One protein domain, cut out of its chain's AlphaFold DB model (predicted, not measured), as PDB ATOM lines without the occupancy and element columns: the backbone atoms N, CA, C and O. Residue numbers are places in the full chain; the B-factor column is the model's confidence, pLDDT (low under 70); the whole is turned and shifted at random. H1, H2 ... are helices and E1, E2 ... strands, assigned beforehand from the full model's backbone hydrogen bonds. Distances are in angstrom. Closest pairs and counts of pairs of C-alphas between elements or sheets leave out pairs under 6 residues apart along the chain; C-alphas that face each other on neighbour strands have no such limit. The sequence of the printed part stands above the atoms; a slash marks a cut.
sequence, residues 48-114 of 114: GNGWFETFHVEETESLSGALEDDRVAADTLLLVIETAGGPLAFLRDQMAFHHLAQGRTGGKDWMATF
ATOM      1  N   GLY A  48      41.654 -14.138  14.521       77.62
ATOM      2  CA  GLY A  48      41.279 -14.314  15.925       77.62
ATOM      3  C   GLY A  48      39.954 -15.042  16.180       77.62
ATOM      4  O   GLY A  48      39.624 -15.289  17.338       77.62
ATOM      5  N   ASN A  49      39.207 -15.440  15.145       82.94
ATOM      6  CA  ASN A  49      37.921 -16.105  15.355       82.94
ATOM      7  C   ASN A  49      38.053 -17.432  16.123       82.94
ATOM      8  O   ASN A  49      38.989 -18.208  15.903       82.94
ATOM      9  N   GLY A  50      37.127 -17.679  17.051       79.00
ATOM     10  CA  GLY A  50      37.173 -18.817  17.974       79.00
ATOM     11  C   GLY A  50      38.234 -18.723  19.075       79.00
ATOM     12  O   GLY A  50      38.452 -19.690  19.812       79.00
ATOM     13  N   TRP A  51      38.941 -17.593  19.198       82.00
ATOM     14  CA  TRP A  51      39.821 -17.362  20.347       82.00
ATOM     15  C   TRP A  51      39.037 -16.900  21.577       82.00
ATOM     16  O   TRP A  51      39.453 -17.216  22.696       82.00
ATOM     17  N   PHE A  52      37.902 -16.242  21.341       73.75
ATOM     18  CA  PHE A  52      36.951 -15.733  22.323       73.75
ATOM     19  C   PHE A  52      35.531 -16.144  21.929       73.75
ATOM     20  O   PHE A  52      35.289 -16.521  20.782       73.75
ATOM     21  N   GLU A  53      34.615 -16.077  22.889       72.81
ATOM     22  CA  GLU A  53      33.186 -16.213  22.628       72.81
ATOM     23  C   GLU A  53      32.700 -14.974  21.870       72.81
ATOM     24  O   GLU A  53      32.960 -13.840  22.281       72.81
ATOM     25  N   THR A  54      32.059 -15.192  20.723       71.62
ATOM     26  CA  THR A  54      31.500 -14.112  19.914       71.62
ATOM     27  C   THR A  54      30.360 -13.460  20.684       71.62
ATOM     28  O   THR A  54      29.459 -14.137  21.169       71.62
ATOM     29  N   PHE A  55      30.385 -12.133  20.792       71.50
ATOM     30  CA  PHE A  55      29.244 -11.395  21.315       71.50
ATOM     31  C   PHE A  55      28.161 -11.320  20.234       71.50
ATOM     32  O   PHE A  55      28.386 -10.738  19.171       71.50
ATOM     33  N   HIS A  56      26.997 -11.903  20.510       74.12
ATOM     34  CA  HIS A  56      25.839 -11.868  19.624       74.12
ATOM     35  C   HIS A  56      24.863 -10.790  20.102       74.12
ATOM     36  O   HIS A  56      24.474 -10.765  21.266       74.12
ATOM     37  N   VAL A  57      24.475  -9.882  19.203       76.69
ATOM     38  CA  VAL A  57      23.416  -8.907  19.490       76.69
ATOM     39  C   VAL A  57      22.080  -9.636  19.394       76.69
ATOM     40  O   VAL A  57      21.611  -9.917  18.296       76.69
ATOM     41  N   GLU A  58      21.492  -9.967  20.541       82.19
ATOM     42  CA  GLU A  58      20.202 -10.668  20.607       82.19
ATOM     43  C   GLU A  58      19.011  -9.703  20.512       82.19
ATOM     44  O   GLU A  58      17.991 -10.026  19.907       82.19
ATOM     45  N   GLU A  59      19.151  -8.502  21.075       83.44
ATOM     46  CA  GLU A  59      18.102  -7.486  21.111       83.44
ATOM     47  C   GLU A  59      18.702  -6.081  20.981       83.44
ATOM     48  O   GLU A  59      19.831  -5.813  21.398       83.44
ATOM     49  N   THR A  60      17.925  -5.172  20.392       87.06
ATOM     50  CA  THR A  60      18.237  -3.743  20.335       87.06
ATOM     51  C   THR A  60      17.044  -2.937  20.804       87.06
ATOM     52  O   THR A  60      15.904  -3.268  20.481       87.06
ATOM     53  N   GLU A  61      17.310  -1.815  21.453       88.00
ATOM     54  CA  GLU A  61      16.293  -0.875  21.905       88.00
ATOM     55  C   GLU A  61      16.620   0.558  21.478       88.00
ATOM     56  O   GLU A  61      17.746   0.884  21.095       88.00
ATOM     57  N   SER A  62      15.629   1.445  21.561       92.62
ATOM     58  CA  SER A  62      15.853   2.870  21.320       92.62
ATOM     59  C   SER A  62      16.575   3.527  22.500       92.62
ATOM     60  O   SER A  62      16.216   3.280  23.650       92.62
ATOM     61  N   LEU A  63      17.498   4.457  22.222       90.44
ATOM     62  CA  LEU A  63      18.139   5.269  23.265       90.44
ATOM     63  C   LEU A  63      17.112   6.036  24.112       90.44
ATOM     64  O   LEU A  63      17.279   6.135  25.319       90.44
ATOM     65  N   SER A  64      16.043   6.558  23.500       94.06
ATOM     66  CA  SER A  64      14.966   7.238  24.230       94.06
ATOM     67  C   SER A  64      14.305   6.326  25.258       94.06
ATOM     68  O   SER A  64      14.145   6.740  26.397       94.06
ATOM     69  N   GLY A  65      13.998   5.080  24.890       95.88
ATOM     70  CA  GLY A  65      13.444   4.095  25.824       95.88
ATOM     71  C   GLY A  65      14.418   3.765  26.955       95.88
ATOM     72  O   GLY A  65      14.043   3.795  28.120       95.88
ATOM     73  N   ALA A  66      15.697   3.565  26.634       93.94
ATOM     74  CA  ALA A  66      16.722   3.312  27.646       93.94
ATOM     75  C   ALA A  66      16.896   4.481  28.642       93.94
ATOM     76  O   ALA A  66      17.201   4.247  29.812       93.94
ATOM     77  N   LEU A  67      16.704   5.726  28.186       94.94
ATOM     78  CA  LEU A  67      16.714   6.928  29.026       94.94
ATOM     79  C   LEU A  67      15.435   7.052  29.870       94.94
ATOM     80  O   LEU A  67      15.524   7.378  31.048       94.94
ATOM     81  N   GLU A  68      14.262   6.809  29.282       97.12
ATOM     82  CA  GLU A  68      12.964   6.852  29.978       97.12
ATOM     83  C   GLU A  68      12.864   5.794  31.086       97.12
ATOM     84  O   GLU A  68      12.257   6.049  32.125       97.12
ATOM     85  N   ASP A  69      13.503   4.641  30.884       96.50
ATOM     86  CA  ASP A  69      13.556   3.534  31.842       96.50
ATOM     87  C   ASP A  69      14.685   3.669  32.887       96.50
ATOM     88  O   ASP A  69      14.941   2.721  33.634       96.50
ATOM     89  N   ASP A  70      15.413   4.794  32.917       94.75
ATOM     90  CA  ASP A  70      16.582   5.034  33.784       94.75
ATOM     91  C   ASP A  70      17.707   3.978  33.649       94.75
ATOM     92  O   ASP A  70      18.565   3.828  34.525       94.75
ATOM     93  N   ARG A  71      17.744   3.236  32.535       92.00
ATOM     94  CA  ARG A  71      18.797   2.240  32.250       92.00
ATOM     95  C   ARG A  71      20.074   2.884  31.721       92.00
ATOM     96  O   ARG A  71      21.153   2.303  31.840       92.00
ATOM     97  N   VAL A  72      19.959   4.092  31.175       92.50
ATOM     98  CA  VAL A  72      21.065   4.963  30.777       92.50
ATOM     99  C   VAL A  72      20.829   6.333  31.402       92.50
ATOM    100  O   VAL A  72      19.739   6.887  31.292       92.50
ATOM    101  N   ALA A  73      21.845   6.909  32.042       92.38
ATOM    102  CA  ALA A  73      21.746   8.275  32.548       92.38
ATOM    103  C   ALA A  73      21.868   9.282  31.393       92.38
ATOM    104  O   ALA A  73      22.666   9.079  30.475       92.38
ATOM    105  N   ALA A  74      21.129  10.391  31.444       92.12
ATOM    106  CA  ALA A  74      21.123  11.401  30.378       92.12
ATOM    107  C   ALA A  74      22.495  12.058  30.118       92.12
ATOM    108  O   ALA A  74      22.727  12.600  29.040       92.12
ATOM    109  N   ASP A  75      23.399  12.013  31.095       92.44
ATOM    110  CA  ASP A  75      24.773  12.510  31.011       92.44
ATOM    111  C   ASP A  75      25.807  11.411  30.695       92.44
ATOM    112  O   ASP A  75      27.012  11.680  30.692       92.44
ATOM    113  N   THR A  76      25.357  10.192  30.374       90.44
ATOM    114  CA  THR A  76      26.236   9.098  29.939       90.44
ATOM    115  C   THR A  76      26.985   9.495  28.670       90.44
ATOM    116  O   THR A  76      26.396   9.917  27.672       90.44
ATOM    117  N   LEU A  77      28.308   9.332  28.682       88.06
ATOM    118  CA  LEU A  77      29.146   9.683  27.542       88.06
ATOM    119  C   LEU A  77      29.041   8.634  26.427       88.06
ATOM    120  O   LEU A  77      29.236   7.436  26.644       88.06
ATOM    121  N   LEU A  78      28.813   9.118  25.207       89.75
ATOM    122  CA  LEU A  78      28.788   8.306  23.995       89.75
ATOM    123  C   LEU A  78      30.110   8.418  23.236       89.75
ATOM    124  O   LEU A  78      30.667   9.508  23.085       89.75
ATOM    125  N   LEU A  79      30.586   7.296  22.705       85.31
ATOM    126  CA  LEU A  79      31.577   7.285  21.636       85.31
ATOM    127  C   LEU A  79      30.836   7.387  20.303       85.31
ATOM    128  O   LEU A  79      30.063   6.494  19.971       85.31
ATOM    129  N   VAL A  80      31.094   8.444  19.533       89.38
ATOM    130  CA  VAL A  80      30.519   8.627  18.193       89.38
ATOM    131  C   VAL A  80      31.599   8.400  17.141       89.38
ATOM    132  O   VAL A  80      32.666   9.013  17.200       89.38
ATOM    133  N   ILE A  81      31.327   7.508  16.190       83.81
ATOM    134  CA  ILE A  81      32.213   7.166  15.077       83.81
ATOM    135  C   ILE A  81      31.505   7.505  13.770       83.81
ATOM    136  O   ILE A  81      30.414   7.010  13.498       83.81
ATOM    137  N   GLU A  82      32.155   8.306  12.931       86.25
ATOM    138  CA  GLU A  82      31.689   8.580  11.573       86.25
ATOM    139  C   GLU A  82      31.978   7.382  10.665       86.25
ATOM    140  O   GLU A  82      33.126   6.947  10.531       86.25
ATOM    141  N   THR A  83      30.942   6.851  10.016       80.81
ATOM    142  CA  THR A  83      31.076   5.775   9.029       80.81
ATOM    143  C   THR A  83      30.527   6.212   7.675       80.81
ATOM    144  O   THR A  83      29.829   7.218   7.560       80.81
ATOM    145  N   ALA A  84      30.798   5.429   6.629       78.06
ATOM    146  CA  ALA A  84      30.207   5.674   5.314       78.06
ATOM    147  C   ALA A  84      28.665   5.586   5.325       78.06
ATOM    148  O   ALA A  84      28.019   6.226   4.500       78.06
ATOM    149  N   GLY A  85      28.083   4.830   6.266       79.31
ATOM    150  CA  GLY A  85      26.634   4.720   6.469       79.31
ATOM    151  C   GLY A  85      26.041   5.795   7.386       79.31
ATOM    152  O   GLY A  85      24.838   5.773   7.631       79.31
ATOM    153  N   GLY A  86      26.861   6.725   7.888       83.50
ATOM    154  CA  GLY A  86      26.480   7.738   8.873       83.50
ATOM    155  C   GLY A  86      27.108   7.513  10.255       83.50
ATOM    156  O   GLY A  86      27.896   6.577  10.440       83.50
ATOM    157  N   PRO A  87      26.803   8.385  11.229       87.50
ATOM    158  CA  PRO A  87      27.360   8.292  12.570       87.50
ATOM    159  C   PRO A  87      26.795   7.084  13.325       87.50
ATOM    160  O   PRO A  87      25.584   6.863  13.356       87.50
ATOM    161  N   LEU A  88      27.679   6.334  13.980       86.94
ATOM    162  CA  LEU A  88      27.333   5.294  14.947       86.94
ATOM    163  C   LEU A  88      27.704   5.771  16.351       86.94
ATOM    164  O   LEU A  88      28.816   6.252  16.559       86.94
ATOM    165  N   ALA A  89      26.786   5.629  17.308       88.75
ATOM    166  CA  ALA A  89      26.994   6.011  18.700       88.75
ATOM    167  C   ALA A  89      26.963   4.780  19.612       88.75
ATOM    168  O   ALA A  89      26.049   3.963  19.528       88.75
ATOM    169  N   PHE A  90      27.947   4.674  20.501       85.81
ATOM    170  CA  PHE A  90      28.112   3.561  21.433       85.81
ATOM    171  C   PHE A  90      28.162   4.084  22.871       85.81
ATOM    172  O   PHE A  90      28.839   5.078  23.145       85.81
ATOM    173  N   LEU A  91      27.488   3.404  23.801       87.19
ATOM    174  CA  LEU A  91      27.624   3.670  25.235       87.19
ATOM    175  C   LEU A  91      29.016   3.238  25.682       87.19
ATOM    176  O   LEU A  91      29.301   2.042  25.719       87.19
ATOM    177  N   ARG A  92      29.876   4.197  26.039       79.69
ATOM    178  CA  ARG A  92      31.277   3.921  26.393       79.69
ATOM    179  C   ARG A  92      31.400   2.876  27.504       79.69
ATOM    180  O   ARG A  92      32.270   2.014  27.434       79.69
ATOM    181  N   ASP A  93      30.512   2.944  28.490       75.19
ATOM    182  CA  ASP A  93      30.551   2.091  29.679       75.19
ATOM    183  C   ASP A  93      30.135   0.639  29.397       75.19
ATOM    184  O   ASP A  93      30.496  -0.258  30.154       75.19
ATOM    185  N   GLN A  94      29.417   0.395  28.295       69.94
ATOM    186  CA  GLN A  94      29.004  -0.949  27.874       69.94
ATOM    187  C   GLN A  94      29.902  -1.556  26.797       69.94
ATOM    188  O   GLN A  94      29.701  -2.698  26.384       69.94
ATOM    189  N   MET A  95      30.926  -0.832  26.345       70.06
ATOM    190  CA  MET A  95      31.895  -1.399  25.420       70.06
ATOM    191  C   MET A  95      32.823  -2.361  26.175       70.06
ATOM    192  O   MET A  95      33.850  -1.966  26.728       70.06
ATOM    193  N   ALA A  96      32.471  -3.647  26.183       55.16
ATOM    194  CA  ALA A  96      33.324  -4.727  26.665       55.16
ATOM    195  C   ALA A  96      34.468  -4.978  25.667       55.16
ATOM    196  O   ALA A  96      34.447  -5.918  24.875       55.16
ATOM    197  N   PHE A  97      35.483  -4.119  25.664       54.56
ATOM    198  CA  PHE A  97      36.654  -4.359  24.832       54.56
ATOM    199  C   PHE A  97      37.634  -5.311  25.503       54.56
ATOM    200  O   PHE A  97      38.094  -5.080  26.621       54.56
ATOM    201  N   HIS A  98      38.028  -6.335  24.749       53.88
ATOM    202  CA  HIS A  98      39.039  -7.301  25.158       53.88
ATOM    203  C   HIS A  98      40.443  -6.698  25.320       53.88
ATOM    204  O   HIS A  98      41.241  -7.291  26.033       53.88
ATOM    205  N   HIS A  99      40.741  -5.504  24.787       51.09
ATOM    206  CA  HIS A  99      41.996  -4.793  25.055       51.09
ATOM    207  C   HIS A  99      41.847  -3.265  24.913       51.09
ATOM    208  O   HIS A  99      42.313  -2.692  23.933       51.09
ATOM    209  N   LEU A 100      41.216  -2.578  25.875       54.84
ATOM    210  CA  LEU A 100      41.310  -1.112  25.949       54.84
ATOM    211  C   LEU A 100      42.345  -0.666  26.979       54.84
ATOM    212  O   LEU A 100      42.188  -0.887  28.179       54.84
ATOM    213  N   ALA A 101      43.358   0.063  26.511       55.62
ATOM    214  CA  ALA A 101      44.075   1.013  27.354       55.62
ATOM    215  C   ALA A 101      43.428   2.390  27.162       55.62
ATOM    216  O   ALA A 101      43.495   2.968  26.074       55.62
ATOM    217  N   GLN A 102      42.786   2.902  28.216       61.44
ATOM    218  CA  GLN A 102      42.188   4.238  28.238       61.44
ATOM    219  C   GLN A 102      42.863   5.125  29.285       61.44
ATOM    220  O   GLN A 102      43.218   4.664  30.370       61.44
ATOM    221  N   GLY A 103      43.027   6.409  28.972       70.38
ATOM    222  CA  GLY A 103      43.567   7.389  29.911       70.38
ATOM    223  C   GLY A 103      44.189   8.604  29.231       70.38
ATOM    224  O   GLY A 103      44.273   8.686  28.005       70.38
ATOM    225  N   ARG A 104      44.646   9.558  30.045       76.69
ATOM    226  CA  ARG A 104      45.339  10.760  29.572       76.69
ATOM    227  C   ARG A 104      46.847  10.575  29.686       76.69
ATOM    228  O   ARG A 104      47.370  10.392  30.782       76.69
ATOM    229  N   THR A 105      47.556  10.677  28.567       77.38
ATOM    230  CA  THR A 105      49.028  10.720  28.539       77.38
ATOM    231  C   THR A 105      49.508  11.666  27.438       77.38
ATOM    232  O   THR A 105      48.826  11.862  26.434       77.38
ATOM    233  N   GLY A 106      50.629  12.360  27.640       80.06
ATOM    234  CA  GLY A 106      51.156  13.319  26.654       80.06
ATOM    235  C   GLY A 106      50.198  14.461  26.266       80.06
ATOM    236  O   GLY A 106      50.299  14.997  25.166       80.06
ATOM    237  N   GLY A 107      49.243  14.820  27.133       85.00
ATOM    238  CA  GLY A 107      48.293  15.913  26.892       85.00
ATOM    239  C   GLY A 107      47.121  15.585  25.959       85.00
ATOM    240  O   GLY A 107      46.356  16.493  25.644       85.00
ATOM    241  N   LYS A 108      46.959  14.323  25.548       65.94
ATOM    242  CA  LYS A 108      45.828  13.846  24.741       65.94
ATOM    243  C   LYS A 108      45.097  12.722  25.467       65.94
ATOM    244  O   LYS A 108      45.697  12.011  26.279       65.94
ATOM    245  N   ASP A 109      43.817  12.582  25.166       70.88
ATOM    246  CA  ASP A 109      43.034  11.431  25.594       70.88
ATOM    247  C   ASP A 109      43.304  10.283  24.625       70.88
ATOM    248  O   ASP A 109      43.266  10.458  23.403       70.88
ATOM    249  N   TRP A 110      43.655   9.125  25.179       56.75
ATOM    250  CA  TRP A 110      43.986   7.939  24.406       56.75
ATOM    251  C   TRP A 110      42.914   6.882  24.574       56.75
ATOM    252  O   TRP A 110      42.442   6.613  25.682       56.75
ATOM    253  N   MET A 111      42.608   6.245  23.452       55.50
ATOM    254  CA  MET A 111      41.875   4.997  23.382       55.50
ATOM    255  C   MET A 111      42.628   4.115  22.386       55.50
ATOM    256  O   MET A 111      42.656   4.413  21.192       55.50
ATOM    257  N   ALA A 112      43.318   3.095  22.892       55.19
ATOM    258  CA  ALA A 112      44.025   2.121  22.067       55.19
ATOM    259  C   ALA A 112      43.306   0.777  22.157       55.19
ATOM    260  O   ALA A 112      43.092   0.279  23.263       55.19
ATOM    261  N   THR A 113      42.951   0.227  20.998       49.84
ATOM    262  CA  THR A 113      42.433  -1.136  20.828       49.84
ATOM    263  C   THR A 113      43.578  -2.008  20.306       49.84
ATOM    264  O   THR A 113      44.371  -1.538  19.487       49.84
ATOM    265  N   PHE A 114      43.685  -3.244  20.796       54.69
ATOM    266  CA  PHE A 114      44.671  -4.238  20.354       54.69
ATOM    267  C   PHE A 114      43.973  -5.472  19.794       54.69
ATOM    268  O   PHE A 114      42.902  -5.819  20.346       54.69
TER     269      PHE A 114
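What this domain is: This is residues 48 to 114 of the 114 residues of an uncharacterized protein of Acidobacteria bacterium (UniProt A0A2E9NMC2). Two separate strand hairpins, E1 with E2 and E3 with E4, are strung along an open, looping chain with no shared core, and the one short helix, H1, sits far out at the end away from E3 and E4. The hairpin of E1 and E2 lies between H1 and the other hairpin and sticks out with its tip, residues 82 to 87, while residues 48 to 62 sweep round one side as a long stretch with no named element. The printed part has 67 residues, with one named helix and four named strands in the order H1, E1, E2, E3, E4; each sheet is an antiparallel pair, and the class is mostly strand, though under half of the residues are in named elements. The whole is loose, with a radius of gyration of the C-alphas of 14.8 A, and spans 38 by 37 by 27 A.

Where its parts are: Find C-alpha 78 at (28.788, 8.306, 23.995); from there E1, residues 78 to 83, runs 15.3 A, and E2, residues 86 to 91, comes back over 16.9 A. Further along the chain, E3, residues 100 to 105, measures 14.4 A, and E4, residues 108 to 113, runs 15.9 A to C-alpha 113 at (42.433, -1.136, 20.828). Look before E1 for H1, residues 63 to 68, which begins at C-alpha 63 at (18.139, 5.269, 23.265) and is 8.6 A long.

How they stand to each other: Start at the hairpin of E1 and E2, antiparallel at 156 degrees between their directions. C-alphas 80 and 89 face each other at 4.4 A, and you will find N 81 and O 88 within hydrogen-bond range at 2.8 A, as are N 90 and O 79 at 2.8 A. Then look at the hairpin of E3 and E4, antiparallel at 164 degrees: C-alphas 104 and 109 face each other at 4.6 A, and N 110 and O 103 are within hydrogen-bond range at 2.9 A. E1 and E2 are both apart from E3 and E4. H1 is apart from E2, E3 and E4, and every O i to N i+4 pair in it is within hydrogen-bond range.

The domain as a whole: Look for the two farthest C-alphas at Glu 58 and Gly 106, 39.6 A apart. The printed part has no cut and no long link; the links E1 to E2 and E3 to E4 are tight. Residues 56 to 62, 82 to 87 and 104 to 109 stand free. Read the B-factor column for a mean pLDDT of 78.6 over the printed part; it is under 70 at residue 94, residues 96 to 102, residue 108 and residues 110 to 114.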